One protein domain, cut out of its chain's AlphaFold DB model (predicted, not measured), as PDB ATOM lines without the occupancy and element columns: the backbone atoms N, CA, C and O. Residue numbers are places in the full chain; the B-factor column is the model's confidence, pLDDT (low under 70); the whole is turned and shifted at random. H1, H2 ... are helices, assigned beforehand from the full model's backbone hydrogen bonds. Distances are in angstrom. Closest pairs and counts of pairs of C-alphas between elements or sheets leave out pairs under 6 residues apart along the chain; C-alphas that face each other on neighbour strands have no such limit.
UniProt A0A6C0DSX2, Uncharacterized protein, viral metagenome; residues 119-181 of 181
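This is residues 119 to 181 of the 181 residues of an uncharacterized protein of viral metagenome (UniProt A0A6C0DSX2). Two helices, H2 and H3, lie side by side as a helical hairpin that makes the long axis, and a third helix, H1, slants away from the beginning of H2 as the other arm of a V. The part before H1, residues 119 to 127, has no named helix. The printed part has 63 residues with three named helices, H1, H2 and H3 in that order along the chain, and no named strand; the class is all helix. It is compact, with a radius of gyration of the C-alphas of 10.7 A, and the C-alphas span 30 by 20 by 20 A.

H1, residues 128 to 142, touches H2, residues 144 to 158, with its residues 135 to 139 alone, at residues 146 to 147 of H2. Their closest C-alphas, those of Ile 139 and Thr 147, are 6.1 A apart. The two helices run opposite ways at a steep tilt of 57 degrees. H2 and H3, residues 163 to 179, form a helical hairpin. They touch, with the C-alphas of Ser 155 and Ser 166 closest at 4.3 A, and run opposite ways at a shallow tilt of 18 degrees. H1 and H3 are close but not clearly touching, the closest C-alphas being those of His 132 and Asp 172, 7.5 A apart. They run the same way at a steep tilt of 61 degrees. In H1, H2 and H3 every O i to N i+4 pair is within hydrogen-bond range.

H1 begins at C-alpha 128, at (24.294, 16.591, -25.745), and measures 20.4 A from first to last C-alpha. H2 begins at C-alpha 144, at (12.058, 15.686, -38.246), and measures 21.2 A. H3, the longest with 17 residues, measures 24.5 A and ends at C-alpha 179, at (17.637, 23.010, -37.111).

The two C-alphas farthest apart are those of Arg 140 and Arg 160, at 30.6 A. The links H1 to H2 and H2 to H3 are tight, with 1 and 4 residues between the helices. The printed part has no cut and ends at Met 181, the chain's last residue. The mean pLDDT of the printed part is 94.9, and no printed residue is under 70.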
ATOM      1  N   LYS A 119      16.150   2.718 -29.821       95.12
ATOM      2  CA  LYS A 119      16.753   1.902 -30.891       95.12
ATOM      3  C   LYS A 119      17.787   2.661 -31.737       95.12
ATOM      4  O   LYS A 119      18.648   2.030 -32.329       95.12
ATOM      5  N   TYR A 120      17.740   3.996 -31.755       95.88
ATOM      6  CA  TYR A 120      18.755   4.841 -32.402       95.88
ATOM      7  C   TYR A 120      19.872   5.287 -31.449       95.88
ATOM      8  O   TYR A 120      20.718   6.094 -31.827       95.88
ATOM      9  N   GLY A 121      19.884   4.772 -30.217       95.62
ATOM     10  CA  GLY A 121      20.857   5.124 -29.183       95.62
ATOM     11  C   GLY A 121      20.467   6.338 -28.341       95.62
ATOM     12  O   GLY A 121      21.260   6.787 -27.522       95.62
ATOM     13  N   TYR A 122      19.257   6.881 -28.497       96.69
ATOM     14  CA  TYR A 122      18.862   8.078 -27.760       96.69
ATOM     15  C   TYR A 122      18.583   7.783 -26.280       96.69
ATOM     16  O   TYR A 122      17.793   6.896 -25.933       96.69
ATOM     17  N   SER A 123      19.181   8.582 -25.396       95.69
ATOM     18  CA  SER A 123      18.931   8.561 -23.956       95.69
ATOM     19  C   SER A 123      19.211   9.934 -23.345       95.69
ATOM     20  O   SER A 123      20.253  10.531 -23.588       95.69
ATOM     21  N   PHE A 124      18.313  10.410 -22.477       94.56
ATOM     22  CA  PHE A 124      18.463  11.701 -21.783       94.56
ATOM     23  C   PHE A 124      19.649  11.751 -20.806       94.56
ATOM     24  O   PHE A 124      19.956  12.809 -20.265       94.56
ATOM     25  N   ARG A 125      20.266  10.598 -20.514       95.69
ATOM     26  CA  ARG A 125      21.446  10.499 -19.645       95.69
ATOM     27  C   ARG A 125      22.755  10.739 -20.397       95.69
ATOM     28  O   ARG A 125      23.770  10.931 -19.742       95.69
ATOM     29  N   LEU A 126      22.726  10.687 -21.727       95.69
ATOM     30  CA  LEU A 126      23.903  10.893 -22.565       95.69
ATOM     31  C   LEU A 126      24.217  12.390 -22.706       95.69
ATOM     32  O   LEU A 126      23.300  13.221 -22.587       95.69
ATOM     33  N   PRO A 127      25.487  12.747 -22.965       97.12
ATOM     34  CA  PRO A 127      25.870  14.119 -23.271       97.12
ATOM     35  C   PRO A 127      25.182  14.616 -24.549       97.12
ATOM     36  O   PRO A 127      24.729  13.840 -25.388       97.12
ATOM     37  N   GLU A 128      25.084  15.937 -24.692       96.50
ATOM     38  CA  GLU A 128      24.294  16.591 -25.745       96.50
ATOM     39  C   GLU A 128      24.664  16.139 -27.163       96.50
ATOM     40  O   GLU A 128      23.785  15.776 -27.940       96.50
ATOM     41  N   HIS A 129      25.959  16.070 -27.474       96.19
ATOM     42  CA  HIS A 129      26.433  15.656 -28.794       96.19
ATOM     43  C   HIS A 129      26.002  14.221 -29.155       96.19
ATOM     44  O   HIS A 129      25.531  13.972 -30.267       96.19
ATOM     45  N   GLU A 130      26.076  13.280 -28.207       97.19
ATOM     46  CA  GLU A 130      25.607  11.905 -28.406       97.19
ATOM     47  C   GLU A 130      24.094  11.865 -28.612       97.19
ATOM     48  O   GLU A 130      23.612  11.182 -29.520       97.19
ATOM     49  N   ARG A 131      23.333  12.647 -27.833       97.69
ATOM     50  CA  ARG A 131      21.878  12.756 -28.005       97.69
ATOM     51  C   ARG A 131      21.519  13.273 -29.389       97.69
ATOM     52  O   ARG A 131      20.707  12.648 -30.066       97.69
ATOM     53  N   HIS A 132      22.139  14.362 -29.833       97.31
ATOM     54  CA  HIS A 132      21.892  14.939 -31.153       97.31
ATOM     55  C   HIS A 132      22.283  13.968 -32.271       97.31
ATOM     56  O   HIS A 132      21.513  13.789 -33.211       97.31
ATOM     57  N   SER A 133      23.396  13.235 -32.141       97.62
ATOM     58  CA  SER A 133      23.771  12.204 -33.121       97.62
ATOM     59  C   SER A 133      22.744  11.064 -33.217       97.62
ATOM     60  O   SER A 133      22.403  10.619 -34.315       97.62
ATOM     61  N   ALA A 134      22.188  10.620 -32.085       97.75
ATOM     62  CA  ALA A 134      21.119   9.628 -32.049       97.75
ATOM     63  C   ALA A 134      19.813  10.174 -32.649       97.75
ATOM     64  O   ALA A 134      19.106   9.459 -33.362       97.75
ATOM     65  N   LEU A 135      19.505  11.452 -32.411       97.31
ATOM     66  CA  LEU A 135      18.347  12.116 -33.005       97.31
ATOM     67  C   LEU A 135      18.493  12.265 -34.515       97.31
ATOM     68  O   LEU A 135      17.529  12.000 -35.216       97.31
ATOM     69  N   LEU A 136      19.678  12.574 -35.042       97.19
ATOM     70  CA  LEU A 136      19.917  12.595 -36.489       97.19
ATOM     71  C   LEU A 136      19.635  11.230 -37.132       97.19
ATOM     72  O   LEU A 136      19.024  11.166 -38.199       97.19
ATOM     73  N   LYS A 137      20.007  10.125 -36.470       97.69
ATOM     74  CA  LYS A 137      19.653   8.766 -36.922       97.69
ATOM     75  C   LYS A 137      18.137   8.542 -36.916       97.69
ATOM     76  O   LYS A 137      17.609   7.959 -37.859       97.69
ATOM     77  N   ALA A 138      17.435   9.030 -35.893       96.81
ATOM     78  CA  ALA A 138      15.977   8.950 -35.814       96.81
ATOM     79  C   ALA A 138      15.284   9.811 -36.886       96.81
ATOM     80  O   ALA A 138      14.348   9.343 -37.528       96.81
ATOM     81  N   ILE A 139      15.784  11.024 -37.134       97.31
ATOM     82  CA  ILE A 139      15.280  11.954 -38.153       97.31
ATOM     83  C   ILE A 139      15.422  11.346 -39.548       97.31
ATOM     84  O   ILE A 139      14.484  11.429 -40.332       97.31
ATOM     85  N   ARG A 140      16.538  10.670 -39.848       96.25
ATOM     86  CA  ARG A 140      16.709   9.961 -41.129       96.25
ATOM     87  C   ARG A 140      15.683   8.847 -41.349       96.25
ATOM     88  O   ARG A 140      15.383   8.536 -42.491       96.25
ATOM     89  N   ALA A 141      15.166   8.243 -40.280       95.81
ATOM     90  CA  ALA A 141      14.252   7.108 -40.377       95.81
ATOM     91  C   ALA A 141      12.764   7.486 -40.271       95.81
ATOM     92  O   ALA A 141      11.938   6.862 -40.928       95.81
ATOM     93  N   TYR A 142      12.417   8.465 -39.433       93.94
ATOM     94  CA  TYR A 142      11.034   8.888 -39.169       93.94
ATOM     95  C   TYR A 142      10.694  10.280 -39.720       93.94
ATOM     96  O   TYR A 142       9.530  10.651 -39.811       93.94
ATOM     97  N   GLY A 143      11.701  11.091 -40.035       96.69
ATOM     98  CA  GLY A 143      11.541  12.512 -40.320       96.69
ATOM     99  C   GLY A 143      11.621  13.399 -39.071       96.69
ATOM    100  O   GLY A 143      11.473  12.958 -37.922       96.69
ATOM    101  N   ALA A 144      11.872  14.690 -39.302       96.19
ATOM    102  CA  ALA A 144      12.058  15.686 -38.246       96.19
ATOM    103  C   ALA A 144      10.778  15.917 -37.431       96.19
ATOM    104  O   ALA A 144      10.811  15.878 -36.199       96.19
ATOM    105  N   LEU A 145       9.638  16.068 -38.114       96.44
ATOM    106  CA  LEU A 145       8.340  16.329 -37.490       96.44
ATOM    107  C   LEU A 145       7.901  15.190 -36.557       96.44
ATOM    108  O   LEU A 145       7.480  15.427 -35.422       96.44
ATOM    109  N   GLU A 146       8.027  13.936 -36.995       94.94
ATOM    110  CA  GLU A 146       7.626  12.795 -36.171       94.94
ATOM    111  C   GLU A 146       8.541  12.653 -34.944       94.94
ATOM    112  O   GLU A 146       8.063  12.457 -33.822       94.94
ATOM    113  N   THR A 147       9.852  12.836 -35.127       96.12
ATOM    114  CA  THR A 147      10.834  12.822 -34.029       96.12
ATOM    115  C   THR A 147      10.542  13.928 -33.006       96.12
ATOM    116  O   THR A 147      10.543  13.673 -31.796       96.12
ATOM    117  N   TYR A 148      10.189  15.130 -33.474       96.56
ATOM    118  CA  TYR A 148       9.745  16.244 -32.635       96.56
ATOM    119  C   TYR A 148       8.510  15.876 -31.803       96.56
ATOM    120  O   TYR A 148       8.493  16.071 -30.583       96.56
ATOM    121  N   HIS A 149       7.477  15.298 -32.424       94.94
ATOM    122  CA  HIS A 149       6.260  14.898 -31.715       94.94
ATOM    123  C   HIS A 149       6.528  13.836 -30.646       94.94
ATOM    124  O   HIS A 149       5.977  13.937 -29.545       94.94
ATOM    125  N   LYS A 150       7.409  12.867 -30.925       94.31
ATOM    126  CA  LYS A 150       7.824  11.850 -29.949       94.31
ATOM    127  C   LYS A 150       8.488  12.496 -28.727       94.31
ATOM    128  O   LYS A 150       8.063  12.237 -27.600       94.31
ATOM    129  N   LEU A 151       9.453  13.401 -28.918       95.56
ATOM    130  CA  LEU A 151      10.093  14.130 -27.810       95.56
ATOM    131  C   LEU A 151       9.111  15.039 -27.053       95.56
ATOM    132  O   LEU A 151       9.127  15.107 -25.820       95.56
ATOM    133  N   ASN A 152       8.200  15.708 -27.761       94.75
ATOM    134  CA  ASN A 152       7.171  16.548 -27.148       94.75
ATOM    135  C   ASN A 152       6.193  15.731 -26.285       94.75
ATOM    136  O   ASN A 152       5.777  16.172 -25.214       94.75
ATOM    137  N   ALA A 153       5.843  14.520 -26.717       93.06
ATOM    138  CA  ALA A 153       4.995  13.630 -25.939       93.06
ATOM    139  C   ALA A 153       5.705  13.159 -24.657       93.06
ATOM    140  O   ALA A 153       5.140  13.252 -23.563       93.06
ATOM    141  N   VAL A 154       6.963  12.717 -24.768       92.69
ATOM    142  CA  VAL A 154       7.751  12.241 -23.619       92.69
ATOM    143  C   VAL A 154       8.026  13.376 -22.625       92.69
ATOM    144  O   VAL A 154       7.843  13.173 -21.423       92.69
ATOM    145  N   SER A 155       8.396  14.577 -23.084       93.94
ATOM    146  CA  SER A 155       8.628  15.743 -22.210       93.94
ATOM    147  C   SER A 155       7.398  16.076 -21.361       93.94
ATOM    148  O   SER A 155       7.509  16.162 -20.136       93.94
ATOM    149  N   LYS A 156       6.206  16.159 -21.968       90.56
ATOM    150  CA  LYS A 156       4.944  16.430 -21.255       90.56
ATOM    151  C   LYS A 156       4.580  15.326 -20.262       90.56
ATOM    152  O   LYS A 156       4.187  15.612 -19.133       90.56
ATOM    153  N   LEU A 157       4.733  14.061 -20.655       88.00
ATOM    154  CA  LEU A 157       4.398  12.919 -19.799       88.00
ATOM    155  C   LEU A 157       5.356  12.749 -18.613       88.00
ATOM    156  O   LEU A 157       4.971  12.178 -17.587       88.00
ATOM    157  N   THR A 158       6.592  13.232 -18.743       89.44
ATOM    158  CA  THR A 158       7.633  13.112 -17.714       89.44
ATOM    159  C   THR A 158       7.797  14.354 -16.845       89.44
ATOM    160  O   THR A 158       8.401  14.225 -15.785       89.44
ATOM    161  N   ALA A 159       7.198  15.499 -17.197       89.31
ATOM    162  CA  ALA A 159       7.337  16.779 -16.484       89.31
ATOM    163  C   ALA A 159       7.172  16.682 -14.960       89.31
ATOM    164  O   ALA A 159       7.928  17.289 -14.210       89.31
ATOM    165  N   ARG A 160       6.216  15.872 -14.493       81.88
ATOM    166  CA  ARG A 160       5.965  15.667 -13.058       81.88
ATOM    167  C   ARG A 160       6.729  14.497 -12.448       81.88
ATOM    168  O   ARG A 160       6.995  14.514 -11.255       81.88
ATOM    169  N   THR A 161       7.019  13.449 -13.223       84.81
ATOM    170  CA  THR A 161       7.626  12.221 -12.675       84.81
ATOM    171  C   THR A 161       9.143  12.244 -12.688       84.81
ATOM    172  O   THR A 161       9.758  11.686 -11.793       84.81
ATOM    173  N   VAL A 162       9.742  12.850 -13.714       89.88
ATOM    174  CA  VAL A 162      11.193  12.975 -13.878       89.88
ATOM    175  C   VAL A 162      11.479  14.352 -14.501       89.88
ATOM    176  O   VAL A 162      11.701  14.444 -15.711       89.88
ATOM    177  N   PRO A 163      11.451  15.443 -13.708       92.50
ATOM    178  CA  PRO A 163      11.558  16.810 -14.227       92.50
ATOM    179  C   PRO A 163      12.885  17.063 -14.954       92.50
ATOM    180  O   PRO A 163      12.899  17.698 -16.005       92.50
ATOM    181  N   LYS A 164      13.986  16.473 -14.465       94.12
ATOM    182  CA  LYS A 164      15.299  16.539 -15.127       94.12
ATOM    183  C   LYS A 164      15.250  15.993 -16.559       94.12
ATOM    184  O   LYS A 164      15.734  16.641 -17.477       94.12
ATOM    185  N   ALA A 165      14.626  14.830 -16.762       94.19
ATOM    186  CA  ALA A 165      14.487  14.246 -18.096       94.19
ATOM    187  C   ALA A 165      13.559  15.090 -18.983       94.19
ATOM    188  O   ALA A 165      13.867  15.322 -20.145       94.19
ATOM    189  N   SER A 166      12.457  15.600 -18.423       95.62
ATOM    190  CA  SER A 166      11.526  16.482 -19.137       95.62
ATOM    191  C   SER A 166      12.206  17.740 -19.684       95.62
ATOM    192  O   SER A 166      11.958  18.114 -20.831       95.62
ATOM    193  N   SER A 167      13.099  18.351 -18.899       96.75
ATOM    194  CA  SER A 167      13.903  19.499 -19.329       96.75
ATOM    195  C   SER A 167      14.799  19.148 -20.521       96.75
ATOM    196  O   SER A 167      14.727  19.830 -21.540       96.75
ATOM    197  N   VAL A 168      15.531  18.030 -20.456       97.56
ATOM    198  CA  VAL A 168      16.382  17.553 -21.563       97.56
ATOM    199  C   VAL A 168      15.563  17.285 -22.830       97.56
ATOM    200  O   VAL A 168      15.884  17.798 -23.894       97.56
ATOM    201  N   PHE A 169      14.441  16.565 -22.724       97.00
ATOM    202  CA  PHE A 169      13.553  16.324 -23.871       97.00
ATOM    203  C   PHE A 169      12.993  17.621 -24.471       97.00
ATOM    204  O   PHE A 169      12.703  17.680 -25.665       97.00
ATOM    205  N   THR A 170      12.808  18.652 -23.642       97.50
ATOM    206  CA  THR A 170      12.337  19.970 -24.079       97.50
ATOM    207  C   THR A 170      13.422  20.727 -24.840       97.50
ATOM    208  O   THR A 170      13.117  21.335 -25.861       97.50
ATOM    209  N   GLN A 171      14.672  20.660 -24.384       97.69
ATOM    210  CA  GLN A 171      15.820  21.239 -25.087       97.69
ATOM    211  C   GLN A 171      16.023  20.560 -26.444       97.69
ATOM    212  O   GLN A 171      16.030  21.228 -27.474       97.69
ATOM    213  N   ASP A 172      16.061  19.228 -26.454       97.38
ATOM    214  CA  ASP A 172      16.312  18.447 -27.662       97.38
ATOM    215  C   ASP A 172      15.202  18.650 -28.722       97.38
ATOM    216  O   ASP A 172      15.497  18.760 -29.911       97.38
ATOM    217  N   LYS A 173      13.918  18.774 -28.335       96.62
ATOM    218  CA  LYS A 173      12.850  19.085 -29.314       96.62
ATOM    219  C   LYS A 173      12.960  20.505 -29.879       96.62
ATOM    220  O   LYS A 173      12.605  20.714 -31.034       96.62
ATOM    221  N   VAL A 174      13.410  21.474 -29.075       97.38
ATOM    222  CA  VAL A 174      13.611  22.863 -29.525       97.38
ATOM    223  C   VAL A 174      14.778  22.917 -30.503       97.38
ATOM    224  O   VAL A 174      14.683  23.601 -31.517       97.38
ATOM    225  N   TRP A 175      15.834  22.142 -30.251       97.38
ATOM    226  CA  TRP A 175      16.935  21.966 -31.191       97.38
ATOM    227  C   TRP A 175      16.447  21.399 -32.535       97.38
ATOM    228  O   TRP A 175      16.677  22.027 -33.564       97.38
ATOM    229  N   ILE A 176      15.662  20.309 -32.541       96.88
ATOM    230  CA  ILE A 176      15.074  19.774 -33.789       96.88
ATOM    231  C   ILE A 176      14.240  20.836 -34.514       96.88
ATOM    232  O   ILE A 176      14.381  20.996 -35.723       96.88
ATOM    233  N   GLN A 177      13.398  21.568 -33.781       96.00
ATOM    234  CA  GLN A 177      12.533  22.604 -34.347       96.00
ATOM    235  C   GLN A 177      13.317  23.764 -34.970       96.00
ATOM    236  O   GLN A 177      12.843  24.365 -35.919       96.00
ATOM    237  N   LYS A 178      14.493  24.101 -34.434       96.81
ATOM    238  CA  LYS A 178      15.328  25.191 -34.951       96.81
ATOM    239  C   LYS A 178      16.201  24.758 -36.132       96.81
ATOM    240  O   LYS A 178      16.566  25.594 -36.949       96.81
ATOM    241  N   THR A 179      16.603  23.489 -36.179       95.94
ATOM    242  CA  THR A 179      17.637  23.010 -37.111       95.94
ATOM    243  C   THR A 179      17.077  22.210 -38.289       95.94
ATOM    244  O   THR A 179      17.711  22.161 -39.339       95.94
ATOM    245  N   HIS A 180      15.923  21.557 -38.128       92.31
ATOM    246  CA  HIS A 180      15.420  20.554 -39.077       92.31
ATOM    247  C   HIS A 180      13.936  20.707 -39.448       92.31
ATOM    248  O   HIS A 180      13.404  19.839 -40.142       92.31
ATOM    249  N   MET A 181      13.266  21.752 -38.961       87.06
ATOM    250  CA  MET A 181      11.882  22.102 -39.301       87.06
ATOM    251  C   MET A 181      11.857  23.493 -39.914       87.06
ATOM    252  O   MET A 181      11.069  23.668 -40.865       87.06
TER     253      MET A 181